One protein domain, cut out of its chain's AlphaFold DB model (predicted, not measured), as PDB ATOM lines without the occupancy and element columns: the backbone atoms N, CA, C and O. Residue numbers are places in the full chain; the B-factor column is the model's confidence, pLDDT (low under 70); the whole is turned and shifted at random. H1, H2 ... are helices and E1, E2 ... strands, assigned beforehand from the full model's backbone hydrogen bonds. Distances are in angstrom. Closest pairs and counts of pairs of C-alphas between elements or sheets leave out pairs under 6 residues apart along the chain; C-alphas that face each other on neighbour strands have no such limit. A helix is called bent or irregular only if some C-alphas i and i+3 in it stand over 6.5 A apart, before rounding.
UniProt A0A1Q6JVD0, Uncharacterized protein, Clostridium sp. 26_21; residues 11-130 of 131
ATOM      1  N   VAL A  11      16.125 155.624 250.438       94.62
ATOM      2  CA  VAL A  11      17.389 156.334 250.213       94.62
ATOM      3  C   VAL A  11      18.017 156.724 251.541       94.62
ATOM      4  O   VAL A  11      17.378 157.323 252.400       94.62
ATOM      5  N   LYS A  12      19.299 156.407 251.709       95.62
ATOM      6  CA  LYS A  12      20.069 156.834 252.878       95.62
ATOM      7  C   LYS A  12      20.618 158.238 252.660       95.62
ATOM      8  O   LYS A  12      21.225 158.502 251.623       95.62
ATOM      9  N   VAL A  13      20.446 159.116 253.640       95.56
ATOM     10  CA  VAL A  13      20.919 160.504 253.602       95.56
ATOM     11  C   VAL A  13      21.818 160.758 254.797       95.56
ATOM     12  O   VAL A  13      21.410 160.609 255.947       95.56
ATOM     13  N   LYS A  14      23.059 161.160 254.518       95.81
ATOM     14  CA  LYS A  14      24.046 161.469 255.551       95.81
ATOM     15  C   LYS A  14      23.891 162.910 256.024       95.81
ATOM     16  O   LYS A  14      24.104 163.845 255.252       95.81
ATOM     17  N   VAL A  15      23.581 163.081 257.302       88.88
ATOM     18  CA  VAL A  15      23.294 164.377 257.923       88.88
ATOM     19  C   VAL A  15      24.180 164.640 259.136       88.88
ATOM     20  O   VAL A  15      24.604 163.723 259.829       88.88
ATOM     21  N   ASN A  16      24.445 165.909 259.411       85.88
ATOM     22  CA  ASN A  16      25.098 166.398 260.615       85.88
ATOM     23  C   ASN A  16      24.558 167.785 260.984       85.88
ATOM     24  O   ASN A  16      23.690 168.336 260.306       85.88
ATOM     25  N   GLU A  17      25.080 168.381 262.048       80.38
ATOM     26  CA  GLU A  17      24.617 169.671 262.561       80.38
ATOM     27  C   GLU A  17      24.731 170.829 261.556       80.38
ATOM     28  O   GLU A  17      23.988 171.809 261.661       80.38
ATOM     29  N   LYS A  18      25.622 170.719 260.561       79.94
ATOM     30  CA  LYS A  18      25.857 171.760 259.552       79.94
ATOM     31  C   LYS A  18      24.894 171.656 258.375       79.94
ATOM     32  O   LYS A  18      24.411 172.685 257.910       79.94
ATOM     33  N   ASN A  19      24.614 170.443 257.893       83.50
ATOM     34  CA  ASN A  19      23.847 170.233 256.659       83.50
ATOM     35  C   ASN A  19      22.408 169.738 256.879       83.50
ATOM     36  O   ASN A  19      21.613 169.792 255.946       83.50
ATOM     37  N   PHE A  20      22.045 169.293 258.088       83.88
ATOM     38  CA  PHE A  20      20.757 168.641 258.332       83.88
ATOM     39  C   PHE A  20      19.572 169.485 257.867       83.88
ATOM     40  O   PHE A  20      18.667 168.975 257.215       83.88
ATOM     41  N   ARG A  21      19.587 170.794 258.146       78.94
ATOM     42  CA  ARG A  21      18.518 171.694 257.705       78.94
ATOM     43  C   ARG A  21      18.364 171.658 256.185       78.94
ATOM     44  O   ARG A  21      17.252 171.511 255.695       78.94
ATOM     45  N   GLU A  22      19.461 171.845 255.463       83.94
ATOM     46  CA  GLU A  22      19.455 171.910 254.005       83.94
ATOM     47  C   GLU A  22      18.948 170.599 253.396       83.94
ATOM     48  O   GLU A  22      18.042 170.621 252.566       83.94
ATOM     49  N   GLU A  23      19.459 169.463 253.875       90.06
ATOM     50  CA  GLU A  23      19.058 168.135 253.406       90.06
ATOM     51  C   GLU A  23      17.582 167.843 253.685       90.06
ATOM     52  O   GLU A  23      16.865 167.376 252.806       90.06
ATOM     53  N   ILE A  24      17.081 168.200 254.869       87.56
ATOM     54  CA  ILE A  24      15.662 168.046 255.194       87.56
ATOM     55  C   ILE A  24      14.780 168.881 254.261       87.56
ATOM     56  O   ILE A  24      13.771 168.377 253.775       87.56
ATOM     57  N   PHE A  25      15.142 170.131 253.964       85.88
ATOM     58  CA  PHE A  25      14.353 170.939 253.027       85.88
ATOM     59  C   PHE A  25      14.391 170.397 251.598       85.88
ATOM     60  O   PHE A  25      13.358 170.452 250.934       85.88
ATOM     61  N   LYS A  26      15.520 169.837 251.145       90.69
ATOM     62  CA  LYS A  26      15.595 169.130 249.855       90.69
ATOM     63  C   LYS A  26      14.639 167.936 249.833       90.69
ATOM     64  O   LYS A  26      13.806 167.845 248.942       90.69
ATOM     65  N   ILE A  27      14.673 167.095 250.869       92.50
ATOM     66  CA  ILE A  27      13.786 165.929 250.996       92.50
ATOM     67  C   ILE A  27      12.304 166.337 251.005       92.50
ATOM     68  O   ILE A  27      11.475 165.659 250.413       92.50
ATOM     69  N   ILE A  28      11.943 167.441 251.665       89.19
ATOM     70  CA  ILE A  28      10.552 167.928 251.687       89.19
ATOM     71  C   ILE A  28      10.120 168.463 250.317       89.19
ATOM     72  O   ILE A  28       8.947 168.364 249.969       89.19
ATOM     73  N   GLN A  29      11.034 169.065 249.555       89.69
ATOM     74  CA  GLN A  29      10.747 169.515 248.192       89.69
ATOM     75  C   GLN A  29      10.596 168.335 247.229       89.69
ATOM     76  O   GLN A  29       9.801 168.417 246.290       89.69
ATOM     77  N   ASP A  30      11.296 167.228 247.483       84.38
ATOM     78  CA  ASP A  30      11.118 166.004 246.717       84.38
ATOM     79  C   ASP A  30       9.662 165.527 246.799       84.38
ATOM     80  O   ASP A  30       9.054 165.412 247.867       84.38
ATOM     81  N   PHE A  31       9.093 165.214 245.633       84.94
ATOM     82  CA  PHE A  31       7.751 164.646 245.507       84.94
ATOM     83  C   PHE A  31       6.634 165.461 246.188       84.94
ATOM     84  O   PHE A  31       5.632 164.873 246.605       84.94
ATOM     85  N   ASP A  32       6.789 166.783 246.298       87.12
ATOM     86  CA  ASP A  32       5.857 167.685 246.994       87.12
ATOM     87  C   ASP A  32       5.611 167.276 248.461       87.12
ATOM     88  O   ASP A  32       4.494 167.356 248.980       87.12
ATOM     89  N   GLY A  33       6.647 166.761 249.130       83.25
ATOM     90  CA  GLY A  33       6.580 166.337 250.529       83.25
ATOM     91  C   GLY A  33       5.850 165.011 250.741       83.25
ATOM     92  O   GLY A  33       5.601 164.623 251.882       83.25
ATOM     93  N   LEU A  34       5.526 164.277 249.671       92.25
ATOM     94  CA  LEU A  34       4.949 162.931 249.729       92.25
ATOM     95  C   LEU A  34       6.017 161.871 250.027       92.25
ATOM     96  O   LEU A  34       6.160 160.875 249.316       92.25
ATOM     97  N   VAL A  35       6.775 162.102 251.091       94.25
ATOM     98  CA  VAL A  35       7.924 161.299 251.505       94.25
ATOM     99  C   VAL A  35       7.806 160.935 252.980       94.25
ATOM    100  O   VAL A  35       7.103 161.603 253.742       94.25
ATOM    101  N   ALA A  36       8.504 159.883 253.397       94.69
ATOM    102  CA  ALA A  36       8.686 159.542 254.804       94.69
ATOM    103  C   ALA A  36      10.159 159.671 255.187       94.69
ATOM    104  O   ALA A  36      11.033 159.276 254.418       94.69
ATOM    105  N   ILE A  37      10.427 160.233 256.365       94.88
ATOM    106  CA  ILE A  37      11.786 160.479 256.852       94.88
ATOM    107  C   ILE A  37      11.970 159.697 258.145       94.88
ATOM    108  O   ILE A  37      11.416 160.065 259.181       94.88
ATOM    109  N   TYR A  38      12.734 158.618 258.062       95.00
ATOM    110  CA  TYR A  38      13.035 157.703 259.151       95.00
ATOM    111  C   TYR A  38      14.454 157.910 259.668       95.00
ATOM    112  O   TYR A  38      15.323 158.397 258.946       95.00
ATOM    113  N   PHE A  39      14.705 157.550 260.920       93.69
ATOM    114  CA  PHE A  39      16.026 157.662 261.535       93.69
ATOM    115  C   PHE A  39      16.111 156.820 262.811       93.69
ATOM    116  O   PHE A  39      15.093 156.390 263.354       93.69
ATOM    117  N   LYS A  40      17.335 156.591 263.295       92.75
ATOM    118  CA  LYS A  40      17.562 156.137 264.674       92.75
ATOM    119  C   LYS A  40      17.490 157.338 265.602       92.75
ATOM    120  O   LYS A  40      18.057 158.373 265.252       92.75
ATOM    121  N   SER A  41      16.872 157.209 266.770       85.81
ATOM    122  CA  SER A  41      16.762 158.301 267.751       85.81
ATOM    123  C   SER A  41      18.124 158.960 268.064       85.81
ATOM    124  O   SER A  41      18.227 160.190 268.112       85.81
ATOM    125  N   GLU A  42      19.194 158.160 268.114       85.38
ATOM    126  CA  GLU A  42      20.599 158.582 268.246       85.38
ATOM    127  C   GLU A  42      21.046 159.642 267.220       85.38
ATOM    128  O   GLU A  42      21.828 160.531 267.546       85.38
ATOM    129  N   VAL A  43      20.541 159.602 265.981       87.31
ATOM    130  CA  VAL A  43      20.904 160.581 264.940       87.31
ATOM    131  C   VAL A  43      20.435 161.976 265.338       87.31
ATOM    132  O   VAL A  43      21.191 162.942 265.238       87.31
ATOM    133  N   MET A  44      19.196 162.088 265.822       83.00
ATOM    134  CA  MET A  44      18.662 163.364 266.294       83.00
ATOM    135  C   MET A  44      19.361 163.806 267.582       83.00
ATOM    136  O   MET A  44      19.594 165.005 267.759       83.00
ATOM    137  N   HIS A  45      19.737 162.855 268.446       78.31
ATOM    138  CA  HIS A  45      20.529 163.124 269.645       78.31
ATOM    139  C   HIS A  45      21.875 163.770 269.292       78.31
ATOM    140  O   HIS A  45      22.177 164.859 269.779       78.31
ATOM    141  N   GLU A  46      22.647 163.170 268.384       81.06
ATOM    142  CA  GLU A  46      23.951 163.691 267.952       81.06
ATOM    143  C   GLU A  46      23.837 165.083 267.315       81.06
ATOM    144  O   GLU A  46      24.594 165.995 267.661       81.06
ATOM    145  N   ILE A  47      22.849 165.280 266.437       78.56
ATOM    146  CA  ILE A  47      22.593 166.575 265.791       78.56
ATOM    147  C   ILE A  47      22.199 167.636 266.818       78.56
ATOM    148  O   ILE A  47      22.643 168.777 266.712       78.56
ATOM    149  N   SER A  48      21.384 167.284 267.810       72.56
ATOM    150  CA  SER A  48      20.921 168.226 268.835       72.56
ATOM    151  C   SER A  48      22.012 168.563 269.849       72.56
ATOM    152  O   SER A  48      22.073 169.695 270.317       72.56
ATOM    153  N   LYS A  49      22.874 167.594 270.175       72.56
ATOM    154  CA  LYS A  49      23.996 167.749 271.108       72.56
ATOM    155  C   LYS A  49      25.115 168.609 270.527       72.56
ATOM    156  O   LYS A  49      25.686 169.427 271.243       72.56
ATOM    157  N   LYS A  50      25.451 168.408 269.249       70.19
ATOM    158  CA  LYS A  50      26.532 169.137 268.556       70.19
ATOM    159  C   LYS A  50      26.042 170.395 267.843       70.19
ATOM    160  O   LYS A  50      26.807 171.338 267.656       70.19
ATOM    161  N   GLY A  51      24.778 170.415 267.437       58.06
ATOM    162  CA  GLY A  51      24.106 171.588 266.897       58.06
ATOM    163  C   GLY A  51      23.617 172.531 267.995       58.06
ATOM    164  O   GLY A  51      23.438 172.161 269.149       58.06
ATOM    165  N   LEU A  52      23.363 173.787 267.631       46.03
ATOM    166  CA  LEU A  52      22.763 174.775 268.532       46.03
ATOM    167  C   LEU A  52      21.256 174.499 268.706       46.03
ATOM    168  O   LEU A  52      20.427 175.128 268.039       46.03
ATOM    169  N   CYS A  53      20.889 173.581 269.604       52.94
ATOM    170  CA  CYS A  53      19.517 173.474 270.106       52.94
ATOM    171  C   CYS A  53      19.280 174.580 271.148       52.94
ATOM    172  O   CYS A  53      19.832 174.548 272.244       52.94
ATOM    173  N   LYS A  54      18.488 175.602 270.795       43.09
ATOM    174  CA  LYS A  54      18.261 176.772 271.670       43.09
ATOM    175  C   LYS A  54      17.198 176.556 272.758       43.09
ATOM    176  O   LYS A  54      17.124 177.372 273.665       43.09
ATOM    177  N   ASN A  55      16.415 175.475 272.690       46.72
ATOM    178  CA  ASN A  55      15.346 175.171 273.650       46.72
ATOM    179  C   ASN A  55      15.601 173.831 274.354       46.72
ATOM    180  O   ASN A  55      14.965 172.829 274.042       46.72
ATOM    181  N   TYR A  56      16.514 173.835 275.328       43.84
ATOM    182  CA  TYR A  56      16.850 172.662 276.147       43.84
ATOM    183  C   TYR A  56      15.624 172.074 276.879       43.84
ATOM    184  O   TYR A  56      15.500 170.862 276.997       43.84
ATOM    185  N   HIS A  57      14.665 172.917 277.290       44.78
ATOM    186  CA  HIS A  57      13.428 172.483 277.960       44.78
ATOM    187  C   HIS A  57      12.495 171.621 277.089       44.78
ATOM    188  O   HIS A  57      11.730 170.838 277.638       44.78
ATOM    189  N   ASN A  58      12.578 171.735 275.757       44.03
ATOM    190  CA  ASN A  58      11.729 170.988 274.815       44.03
ATOM    191  C   ASN A  58      12.530 169.991 273.957       44.03
ATOM    192  O   ASN A  58      11.973 169.313 273.093       44.03
ATOM    193  N   GLY A  59      13.843 169.914 274.173       43.69
ATOM    194  CA  GLY A  59      14.748 169.071 273.411       43.69
ATOM    195  C   GLY A  59      15.772 168.434 274.328       43.69
ATOM    196  O   GLY A  59      16.868 168.965 274.460       43.69
ATOM    197  N   TYR A  60      15.421 167.293 274.917       44.94
ATOM    198  CA  TYR A  60      16.382 166.323 275.428       44.94
ATOM    199  C   TYR A  60      15.739 164.931 275.491       44.94
ATOM    200  O   TYR A  60      14.612 164.777 275.953       44.94
ATOM    201  N   THR A  61      16.462 163.924 275.008       39.59
ATOM    202  CA  THR A  61      16.195 162.501 275.248       39.59
ATOM    203  C   THR A  61      16.872 162.114 276.558       39.59
ATOM    204  O   THR A  61      18.088 162.281 276.673       39.59
ATOM    205  N   ALA A  62      16.108 161.612 277.527       33.03
ATOM    206  CA  ALA A  62      16.653 160.862 278.650       33.03
ATOM    207  C   ALA A  62      16.742 159.384 278.254       33.03
ATOM    208  O   ALA A  62      15.839 158.863 277.597       33.03
ATOM    209  N   ASP A  63      17.842 158.743 278.642       37.31
ATOM    210  CA  ASP A  63      17.991 157.293 278.628       37.31
ATOM    211  C   ASP A  63      16.750 156.638 279.263       37.31
ATOM    212  O   ASP A  63      16.185 157.174 280.214       37.31
ATOM    213  N   TYR A  64      16.368 155.462 278.760       30.83
ATOM    214  CA  TYR A  64      15.265 154.605 279.224       30.83
ATOM    215  C   TYR A  64      13.887 154.865 278.587       30.83
ATOM    216  O   TYR A  64      13.171 155.822 278.873       30.83
ATOM    217  N   GLY A  65      13.526 153.911 277.718       31.17
ATOM    218  CA  GLY A  65      12.317 153.825 276.907       31.17
ATOM    219  C   GLY A  65      11.070 154.466 277.508       31.17
ATOM    220  O   GLY A  65      10.544 154.028 278.523       31.17
ATOM    221  N   THR A  66      10.565 155.476 276.809       23.44
ATOM    222  CA  THR A  66       9.218 156.015 276.980       23.44
ATOM    223  C   THR A  66       8.736 156.455 275.600       23.44
ATOM    224  O   THR A  66       9.480 157.111 274.872       23.44
ATOM    225  N   CYS A  67       7.501 156.103 275.221       28.22
ATOM    226  CA  CYS A  67       6.806 156.762 274.113       28.22
ATOM    227  C   CYS A  67       6.804 158.271 274.392       28.22
ATOM    228  O   CYS A  67       6.073 158.725 275.269       28.22
ATOM    229  N   MET A  68       7.631 159.041 273.683       34.91
ATOM    230  CA  MET A  68       7.691 160.489 273.855       34.91
ATOM    231  C   MET A  68       7.113 161.201 272.641       34.91
ATOM    232  O   MET A  68       7.624 161.117 271.524       34.91
ATOM    233  N   GLU A  69       6.066 161.971 272.899       33.22
ATOM    234  CA  GLU A  69       5.656 163.084 272.064       33.22
ATOM    235  C   GLU A  69       6.594 164.259 272.390       33.22
ATOM    236  O   GLU A  69       6.301 165.092 273.246       33.22
ATOM    237  N   THR A  70       7.773 164.324 271.754       35.91
ATOM    238  CA  THR A  70       8.576 165.559 271.786       35.91
ATOM    239  C   THR A  70       7.793 166.614 271.036       35.91
ATOM    240  O   THR A  70       7.790 166.658 269.803       35.91
ATOM    241  N   THR A  71       7.072 167.440 271.788       36.25
ATOM    242  CA  THR A  71       6.170 168.397 271.179       36.25
ATOM    243  C   THR A  71       6.958 169.444 270.411       36.25
ATOM    244  O   THR A  71       6.401 169.912 269.431       36.25
ATOM    245  N   GLU A  72       8.216 169.803 270.749       39.78
ATOM    246  CA  GLU A  72       8.949 170.873 270.038       39.78
ATOM    247  C   GLU A  72      10.506 170.824 270.065       39.78
ATOM    248  O   GLU A  72      11.141 171.434 270.918       39.78
ATOM    249  N   GLY A  73      11.174 170.238 269.062       37.56
ATOM    250  CA  GLY A  73      12.628 170.433 268.874       37.56
ATOM    251  C   GLY A  73      12.939 171.609 267.940       37.56
ATOM    252  O   GLY A  73      12.616 171.521 266.761       37.56
ATOM    253  N   SER A  74      13.552 172.704 268.417       39.09
ATOM    254  CA  SER A  74      13.939 173.859 267.574       39.09
ATOM    255  C   SER A  74      15.380 173.765 267.063       39.09
ATOM    256  O   SER A  74      16.321 174.145 267.762       39.09
ATOM    257  N   MET A  75      15.554 173.362 265.803       42.91
ATOM    258  CA  MET A  75      16.825 173.487 265.086       42.91
ATOM    259  C   MET A  75      16.817 174.748 264.223       42.91
ATOM    260  O   MET A  75      16.054 174.854 263.264       42.91
ATOM    261  N   MET A  76      17.668 175.725 264.559       44.09
ATOM    262  CA  MET A  76      17.810 176.989 263.813       44.09
ATOM    263  C   MET A  76      16.462 177.678 263.488       44.09
ATOM    264  O   MET A  76      16.282 178.227 262.399       44.09
ATOM    265  N   MET A  77      15.539 177.661 264.460       49.19
ATOM    266  CA  MET A  77      14.158 178.179 264.425       49.19
ATOM    267  C   MET A  77      13.090 177.320 263.729       49.19
ATOM    268  O   MET A  77      11.943 177.744 263.710       49.19
ATOM    269  N   ASN A  78      13.400 176.140 263.190       59.66
ATOM    270  CA  ASN A  78      12.355 175.224 262.727       59.66
ATOM    271  C   ASN A  78      12.073 174.179 263.795       59.66
ATOM    272  O   ASN A  78      13.001 173.578 264.339       59.66
ATOM    273  N   LYS A  79      10.790 173.977 264.076       74.50
ATOM    274  CA  LYS A  79      10.317 172.996 265.042       74.50
ATOM    275  C   LYS A  79      10.108 171.662 264.329       74.50
ATOM    276  O   LYS A  79       9.409 171.616 263.320       74.50
ATOM    277  N   ILE A  80      10.709 170.588 264.831       78.75
ATOM    278  CA  ILE A  80      10.597 169.238 264.264       78.75
ATOM    279  C   ILE A  80       9.857 168.360 265.264       78.75
ATOM    280  O   ILE A  80      10.288 168.220 266.406       78.75
ATOM    281  N   ALA A  81       8.741 167.794 264.820       83.62
ATOM    282  CA  ALA A  81       7.987 166.783 265.539       83.62
ATOM    283  C   ALA A  81       8.292 165.414 264.928       83.62
ATOM    284  O   ALA A  81       8.315 165.253 263.703       83.62
ATOM    285  N   TYR A  82       8.534 164.430 265.784       86.12
ATOM    286  CA  TYR A  82       8.813 163.056 265.395       86.12
ATOM    287  C   TYR A  82       8.268 162.091 266.445       86.12
ATOM    288  O   TYR A  82       7.978 162.487 267.574       86.12
ATOM    289  N   THR A  83       8.119 160.830 266.058       84.00
ATOM    290  CA  THR A  83       7.657 159.747 266.931       84.00
ATOM    291  C   THR A  83       8.705 158.647 266.950       84.00
ATOM    292  O   THR A  83       9.210 158.284 265.888       84.00
ATOM    293  N   VAL A  84       9.001 158.132 268.143       84.88
ATOM    294  CA  VAL A  84       9.893 156.992 268.390       84.88
ATOM    295  C   VAL A  84       9.029 155.789 268.770       84.88
ATOM    296  O   VAL A  84       8.164 155.906 269.639       84.88
ATOM    297  N   TYR A  85       9.238 154.654 268.112       80.19
ATOM    298  CA  TYR A  85       8.522 153.404 268.360       80.19
ATOM    299  C   TYR A  85       9.418 152.410 269.107       80.19
ATOM    300  O   TYR A  85      10.631 152.462 268.961       80.19
ATOM    301  N   PRO A  86       8.852 151.465 269.877       82.69
ATOM    302  CA  PRO A  86       9.629 150.430 270.563       82.69
ATOM    303  C   PRO A  86      10.037 149.263 269.639       82.69
ATOM    304  O   PRO A  86      10.360 148.180 270.118       82.69
ATOM    305  N   PHE A  87       9.940 149.442 268.321       84.44
ATOM    306  CA  PHE A  87      10.218 148.429 267.308       84.44
ATOM    307  C   PHE A  87      10.746 149.078 266.027       84.44
ATOM    308  O   PHE A  87      10.483 150.253 265.752       84.44
ATOM    309  N   ASP A  88      11.437 148.280 265.216       88.69
ATOM    310  CA  ASP A  88      11.935 148.708 263.914       88.69
ATOM    311  C   ASP A  88      10.775 148.982 262.951       88.69
ATOM    312  O   ASP A  88       9.879 148.157 262.752       88.69
ATOM    313  N   LEU A  89      10.785 150.162 262.331       86.62
ATOM    314  CA  LEU A  89       9.755 150.586 261.381       86.62
ATOM    315  C   LEU A  89       9.937 149.971 259.988       86.62
ATOM    316  O   LEU A  89       9.024 150.059 259.164       86.62
ATOM    317  N   LEU A  90      11.109 149.396 259.707       88.25
ATOM    318  CA  LEU A  90      11.491 148.850 258.409       88.25
ATOM    319  C   LEU A  90      12.160 147.482 258.602       88.25
ATOM    320  O   LEU A  90      13.154 147.386 259.316       88.25
ATOM    321  N   GLU A  91      11.649 146.454 257.917       81.75
ATOM    322  CA  GLU A  91      12.019 145.035 258.107       81.75
ATOM    323  C   GLU A  91      13.519 144.724 257.915       81.75
ATOM    324  O   GLU A  91      14.016 143.765 258.492       81.75
ATOM    325  N   ASP A  92      14.258 145.569 257.186       85.31
ATOM    326  CA  ASP A  92      15.688 145.377 256.888       85.31
ATOM    327  C   ASP A  92      16.619 146.398 257.581       85.31
ATOM    328  O   ASP A  92      17.826 146.420 257.321       85.31
ATOM    329  N   TYR A  93      16.093 147.288 258.433       86.62
ATOM    330  CA  TYR A  93      16.874 148.390 259.012       86.62
ATOM    331  C   TYR A  93      16.808 148.411 260.538       86.62
ATOM    332  O   TYR A  93      16.034 149.152 261.142       86.62
ATOM    333  N   VAL A  94      17.716 147.645 261.148       89.44
ATOM    334  CA  VAL A  94      17.843 147.519 262.605       89.44
ATOM    335  C   VAL A  94      18.108 148.869 263.278       89.44
ATOM    336  O   VAL A  94      19.078 149.574 262.956       89.44
ATOM    337  N   GLY A  95      17.273 149.198 264.260       88.12
ATOM    338  CA  GLY A  95      17.286 150.419 265.062       88.12
ATOM    339  C   GLY A  95      16.622 151.624 264.394       88.12
ATOM    340  O   GLY A  95      16.667 152.721 264.950       88.12
ATOM    341  N   VAL A  96      16.054 151.483 263.189       92.06
ATOM    342  CA  VAL A  96      15.302 152.571 262.539       92.06
ATOM    343  C   VAL A  96      13.887 152.593 263.105       92.06
ATOM    344  O   VAL A  96      12.939 152.044 262.550       92.06
ATOM    345  N   GLU A  97      13.780 153.254 264.246       90.88
ATOM    346  CA  GLU A  97      12.617 153.248 265.135       90.88
ATOM    347  C   GLU A  97      11.881 154.598 265.172       90.88
ATOM    348  O   GLU A  97      10.829 154.726 265.793       90.88
ATOM    349  N   SER A  98      12.429 155.634 264.526       89.06
ATOM    350  CA  SER A  98      11.884 156.993 264.566       89.06
ATOM    351  C   SER A  98      11.436 157.488 263.193       89.06
ATOM    352  O   SER A  98      12.036 157.153 262.171       89.06
ATOM    353  N   VAL A  99      10.401 158.332 263.165       91.88
ATOM    354  CA  VAL A  99       9.890 158.984 261.945       91.88
ATOM    355  C   VAL A  99       9.525 160.444 262.207       91.88
ATOM    356  O   VAL A  99       8.895 160.759 263.216       91.88
ATOM    357  N   ILE A 100       9.885 161.345 261.290       91.12
ATOM    358  CA  ILE A 100       9.446 162.747 261.346       91.12
ATOM    359  C   ILE A 100       7.960 162.815 260.992       91.12
ATOM    360  O   ILE A 100       7.543 162.368 259.925       91.12
ATOM    361  N   THR A 101       7.159 163.416 261.869       90.25
ATOM    362  CA  THR A 101       5.709 163.563 261.688       90.25
ATOM    363  C   THR A 101       5.329 164.939 261.160       90.25
ATOM    364  O   THR A 101       4.405 165.043 260.349       90.25
ATOM    365  N   ALA A 102       6.044 165.988 261.572       88.31
ATOM    366  CA  ALA A 102       5.844 167.337 261.061       88.31
ATOM    367  C   ALA A 102       7.090 168.214 261.208       88.31
ATOM    368  O   ALA A 102       7.890 168.048 262.128       88.31
ATOM    369  N   ILE A 103       7.224 169.192 260.313       85.06
ATOM    370  CA  ILE A 103       8.230 170.252 260.415       85.06
ATOM    371  C   ILE A 103       7.523 171.587 260.267       85.06
ATOM    372  O   ILE A 103       6.773 171.801 259.312       85.06
ATOM    373  N   TYR A 104       7.785 172.486 261.202       81.44
ATOM    374  CA  TYR A 104       7.234 173.829 261.251       81.44
ATOM    375  C   TYR A 104       8.355 174.833 261.037       81.44
ATOM    376  O   TYR A 104       9.472 174.644 261.522       81.44
ATOM    377  N   ASP A 105       8.056 175.919 260.334       76.25
ATOM    378  CA  ASP A 105       8.978 177.041 260.279       76.25
ATOM    379  C   ASP A 105       8.964 177.875 261.570       76.25
ATOM    380  O   ASP A 105       8.166 177.656 262.481       76.25
ATOM    381  N   LYS A 106       9.829 178.891 261.618       67.69
ATOM    382  CA  LYS A 106       9.946 179.839 262.739       67.69
ATOM    383  C   LYS A 106       8.677 180.604 263.112       67.69
ATOM    384  O   LYS A 106       8.651 181.245 264.155       67.69
ATOM    385  N   ARG A 107       7.664 180.617 262.244       73.88
ATOM    386  CA  ARG A 107       6.366 181.260 262.481       73.88
ATOM    387  C   ARG A 107       5.307 180.250 262.937       73.88
ATOM    388  O   ARG A 107       4.155 180.633 263.099       73.88
ATOM    389  N   GLY A 108       5.673 178.978 263.107       70.81
ATOM    390  CA  GLY A 108       4.745 177.893 263.418       70.81
ATOM    391  C   GLY A 108       3.972 177.374 262.203       70.81
ATOM    392  O   GLY A 108       3.032 176.601 262.372       70.81
ATOM    393  N   VAL A 109       4.342 177.761 260.975       82.00
ATOM    394  CA  VAL A 109       3.663 177.279 259.762       82.00
ATOM    395  C   VAL A 109       4.196 175.901 259.396       82.00
ATOM    396  O   VAL A 109       5.407 175.715 259.261       82.00
ATOM    397  N   VAL A 110       3.293 174.941 259.191       86.12
ATOM    398  CA  VAL A 110       3.640 173.581 258.756       86.12
ATOM    399  C   VAL A 110       4.274 173.633 257.363       86.12
ATOM    400  O   VAL A 110       3.649 174.072 256.400       86.12
ATOM    401  N   ARG A 111       5.520 173.170 257.258       87.38
ATOM    402  CA  ARG A 111       6.268 173.002 256.002       87.38
ATOM    403  C   ARG A 111       6.272 171.563 255.508       87.38
ATOM    404  O   ARG A 111       6.420 171.342 254.315       87.38
ATOM    405  N   TYR A 112       6.090 170.610 256.412       91.62
ATOM    406  CA  TYR A 112       5.977 169.193 256.098       91.62
ATOM    407  C   TYR A 112       5.066 168.505 257.104       91.62
ATOM    408  O   TYR A 112       5.075 168.848 258.290       91.62
ATOM    409  N   LYS A 113       4.319 167.511 256.626       92.88
ATOM    410  CA  LYS A 113       3.557 166.580 257.450       92.88
ATOM    411  C   LYS A 113       3.632 165.196 256.819       92.88
ATOM    412  O   LYS A 113       3.401 165.068 255.617       92.88
ATOM    413  N   LEU A 114       3.896 164.177 257.631       92.12
ATOM    414  CA  LEU A 114       3.888 162.788 257.186       92.12
ATOM    415  C   LEU A 114       2.530 162.458 256.531       92.12
ATOM    416  O   LEU A 114       1.482 162.706 257.146       92.12
ATOM    417  N   PRO A 115       2.505 161.906 255.302       91.50
ATOM    418  CA  PRO A 115       1.256 161.507 254.668       91.50
ATOM    419  C   PRO A 115       0.493 160.483 255.520       91.50
ATOM    420  O   PRO A 115       1.013 159.423 255.850       91.50
ATOM    421  N   LEU A 116      -0.779 160.772 255.827       84.00
ATOM    422  CA  LEU A 116      -1.644 159.889 256.635       84.00
ATOM    423  C   LEU A 116      -1.868 158.507 256.001       84.00
ATOM    424  O   LEU A 116      -2.175 157.538 256.685       84.00
ATOM    425  N   LYS A 117      -1.769 158.448 254.674       85.50
ATOM    426  CA  LYS A 117      -2.025 157.272 253.850       85.50
ATOM    427  C   LYS A 117      -0.698 156.768 253.301       85.50
ATOM    428  O   LYS A 117      -0.062 157.491 252.530       85.50
ATOM    429  N   LYS A 118      -0.283 155.557 253.689       80.94
ATOM    430  CA  LYS A 118       1.014 154.978 253.295       80.94
ATOM    431  C   LYS A 118       1.158 154.885 251.776       80.94
ATOM    432  O   LYS A 118       2.232 155.140 251.249       80.94
ATOM    433  N   GLU A 119       0.064 154.632 251.065       85.12
ATOM    434  CA  GLU A 119       0.007 154.577 249.602       85.12
ATOM    435  C   GLU A 119       0.326 155.914 248.912       85.12
ATOM    436  O   GLU A 119       0.633 155.938 247.721       85.12
ATOM    437  N   LYS A 120       0.263 157.036 249.642       87.88
ATOM    438  CA  LYS A 120       0.668 158.350 249.126       87.88
ATOM    439  C   LYS A 120       2.166 158.592 249.241       87.88
ATOM    440  O   LYS A 120       2.656 159.502 248.580       87.88
ATOM    441  N   ILE A 121       2.878 157.825 250.065       90.94
ATOM    442  CA  ILE A 121       4.320 157.970 250.237       90.94
ATOM    443  C   ILE A 121       4.986 157.454 248.961       90.94
ATOM    444  O   ILE A 121       4.898 156.275 248.625       90.94
ATOM    445  N   LYS A 122       5.632 158.357 248.227       91.00
ATOM    446  CA  LYS A 122       6.336 158.043 246.980       91.00
ATOM    447  C   LYS A 122       7.769 157.586 247.233       91.00
ATOM    448  O   LYS A 122       8.307 156.845 246.414       91.00
ATOM    449  N   LYS A 123       8.372 158.018 248.345       92.75
ATOM    450  CA  LYS A 123       9.762 157.709 248.693       92.75
ATOM    451  C   LYS A 123      10.004 157.733 250.200       92.75
ATOM    452  O   LYS A 123       9.370 158.506 250.918       92.75
ATOM    453  N   ALA A 124      10.923 156.898 250.666       93.69
ATOM    454  CA  ALA A 124      11.398 156.898 252.041       93.69
ATOM    455  C   ALA A 124      12.869 157.305 252.102       93.69
ATOM    456  O   ALA A 124      13.681 156.903 251.270       93.69
ATOM    457  N   TYR A 125      13.210 158.071 253.128       96.00
ATOM    458  CA  TYR A 125      14.569 158.484 253.422       96.00
ATOM    459  C   TYR A 125      14.946 157.986 254.808       96.00
ATOM    460  O   TYR A 125      14.141 158.077 255.730       96.00
ATOM    461  N   ILE A 126      16.161 157.470 254.955       96.38
ATOM    462  CA  ILE A 126      16.745 157.121 256.251       96.38
ATOM    463  C   ILE A 126      17.885 158.087 256.516       96.38
ATOM    464  O   ILE A 126      18.843 158.137 255.745       96.38
ATOM    465  N   LEU A 127      17.788 158.849 257.599       94.88
ATOM    466  CA  LEU A 127      18.862 159.736 258.023       94.88
ATOM    467  C   LEU A 127      19.924 158.938 258.780       94.88
ATOM    468  O   LEU A 127      19.610 158.191 259.708       94.88
ATOM    469  N   GLU A 128      21.181 159.141 258.410       95.56
ATOM    470  CA  GLU A 128      22.350 158.579 259.081       95.56
ATOM    471  C   GLU A 128      23.254 159.723 259.544       95.56
ATOM    472  O   GLU A 128      23.558 160.633 258.769       95.56
ATOM    473  N   TYR A 129      23.698 159.688 260.802       89.75
ATOM    474  CA  TYR A 129      24.603 160.716 261.307       89.75
ATOM    475  C   TYR A 129      25.985 160.604 260.647       89.75
ATOM    476  O   TYR A 129      26.554 159.517 260.530       89.75
ATOM    477  N   LYS A 130      26.535 161.743 260.224       90.69
ATOM    478  CA  LYS A 130      27.885 161.881 259.675       90.69
ATOM    479  C   LYS A 130      28.763 162.625 260.681       90.69
ATOM    480  O   LYS A 130      28.607 163.833 260.840       90.69
TER     481      LYS A 130
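What this domain is: This is residues 11 to 130 of the 131 residues of an uncharacterized protein of Clostridium sp. 26_21 (UniProt A0A1Q6JVD0). One strongly twisted sheet of seven strands has a helix on each of its two faces: H1 runs along E2 on one face, and H2 is on the other. The parallel strands E1, E7 and E2 form one part of the sheet; E2 joins it to the antiparallel meander E3, E4, E5 and E6, in which each strand is the antiparallel neighbour of the one before. The printed part has 120 residues, ordered E1 H1 E2 H2 E3 E4 E5 E6 E7, in a mixed class of helices and strands. It is compact, with a radius of gyration of the C-alphas of 13.4 A and spans of 36 by 32 by 26 A.

Where its parts are: E1, residues 11 to 15, begins at C-alpha 11 (17.389, 156.334, 250.213). E2 is 35 to 39, E3 73 to 75, E4 78 to 84 (19.2 A), E5 98 to 104 (17.8 A) and E6 110 to 113. E7, 123 to 129, is 19.7 A long and ends at C-alpha 129 (24.603, 160.716, 261.307). H1, 20 to 33, is 16.3 A long and irregular, with C-alphas 28 and 31 7.5 A apart; H2, 41 to 50, is 14.6 A.

How they stand to each other: E5 has E2 and E6 on one side and E4 on the other. N 100 and O 37 are 2.9 A apart, N 81 and O 102 2.8 A, N 103 and O 112 3.0 A. E3 and E4 form a hairpin, with N 75 and O 78 3.0 A apart. E7 is parallel to E1, N 13 to O 126 2.8 A, and to E2, N 38 to O 125 2.8 A. H1's height over the sheet is 6.3 A; H2's is 6.7 A, over none of the strands. The closest C-alphas of H2 and E7 are Val 43 and Tyr 129, 5.2 A. In H2 every O i to N i+4 pair is within hydrogen-bond range, in H1 7 of 10.

The domain as a whole: The farthest C-alphas, Asp 92 and Arg 107, are 37.5 A apart. The printed part has no cut. The links H2 to E3 and E4 to E5 are long. Mean pLDDT of the printed part is 75.9; residues 51 to 78 and 106 are under 70.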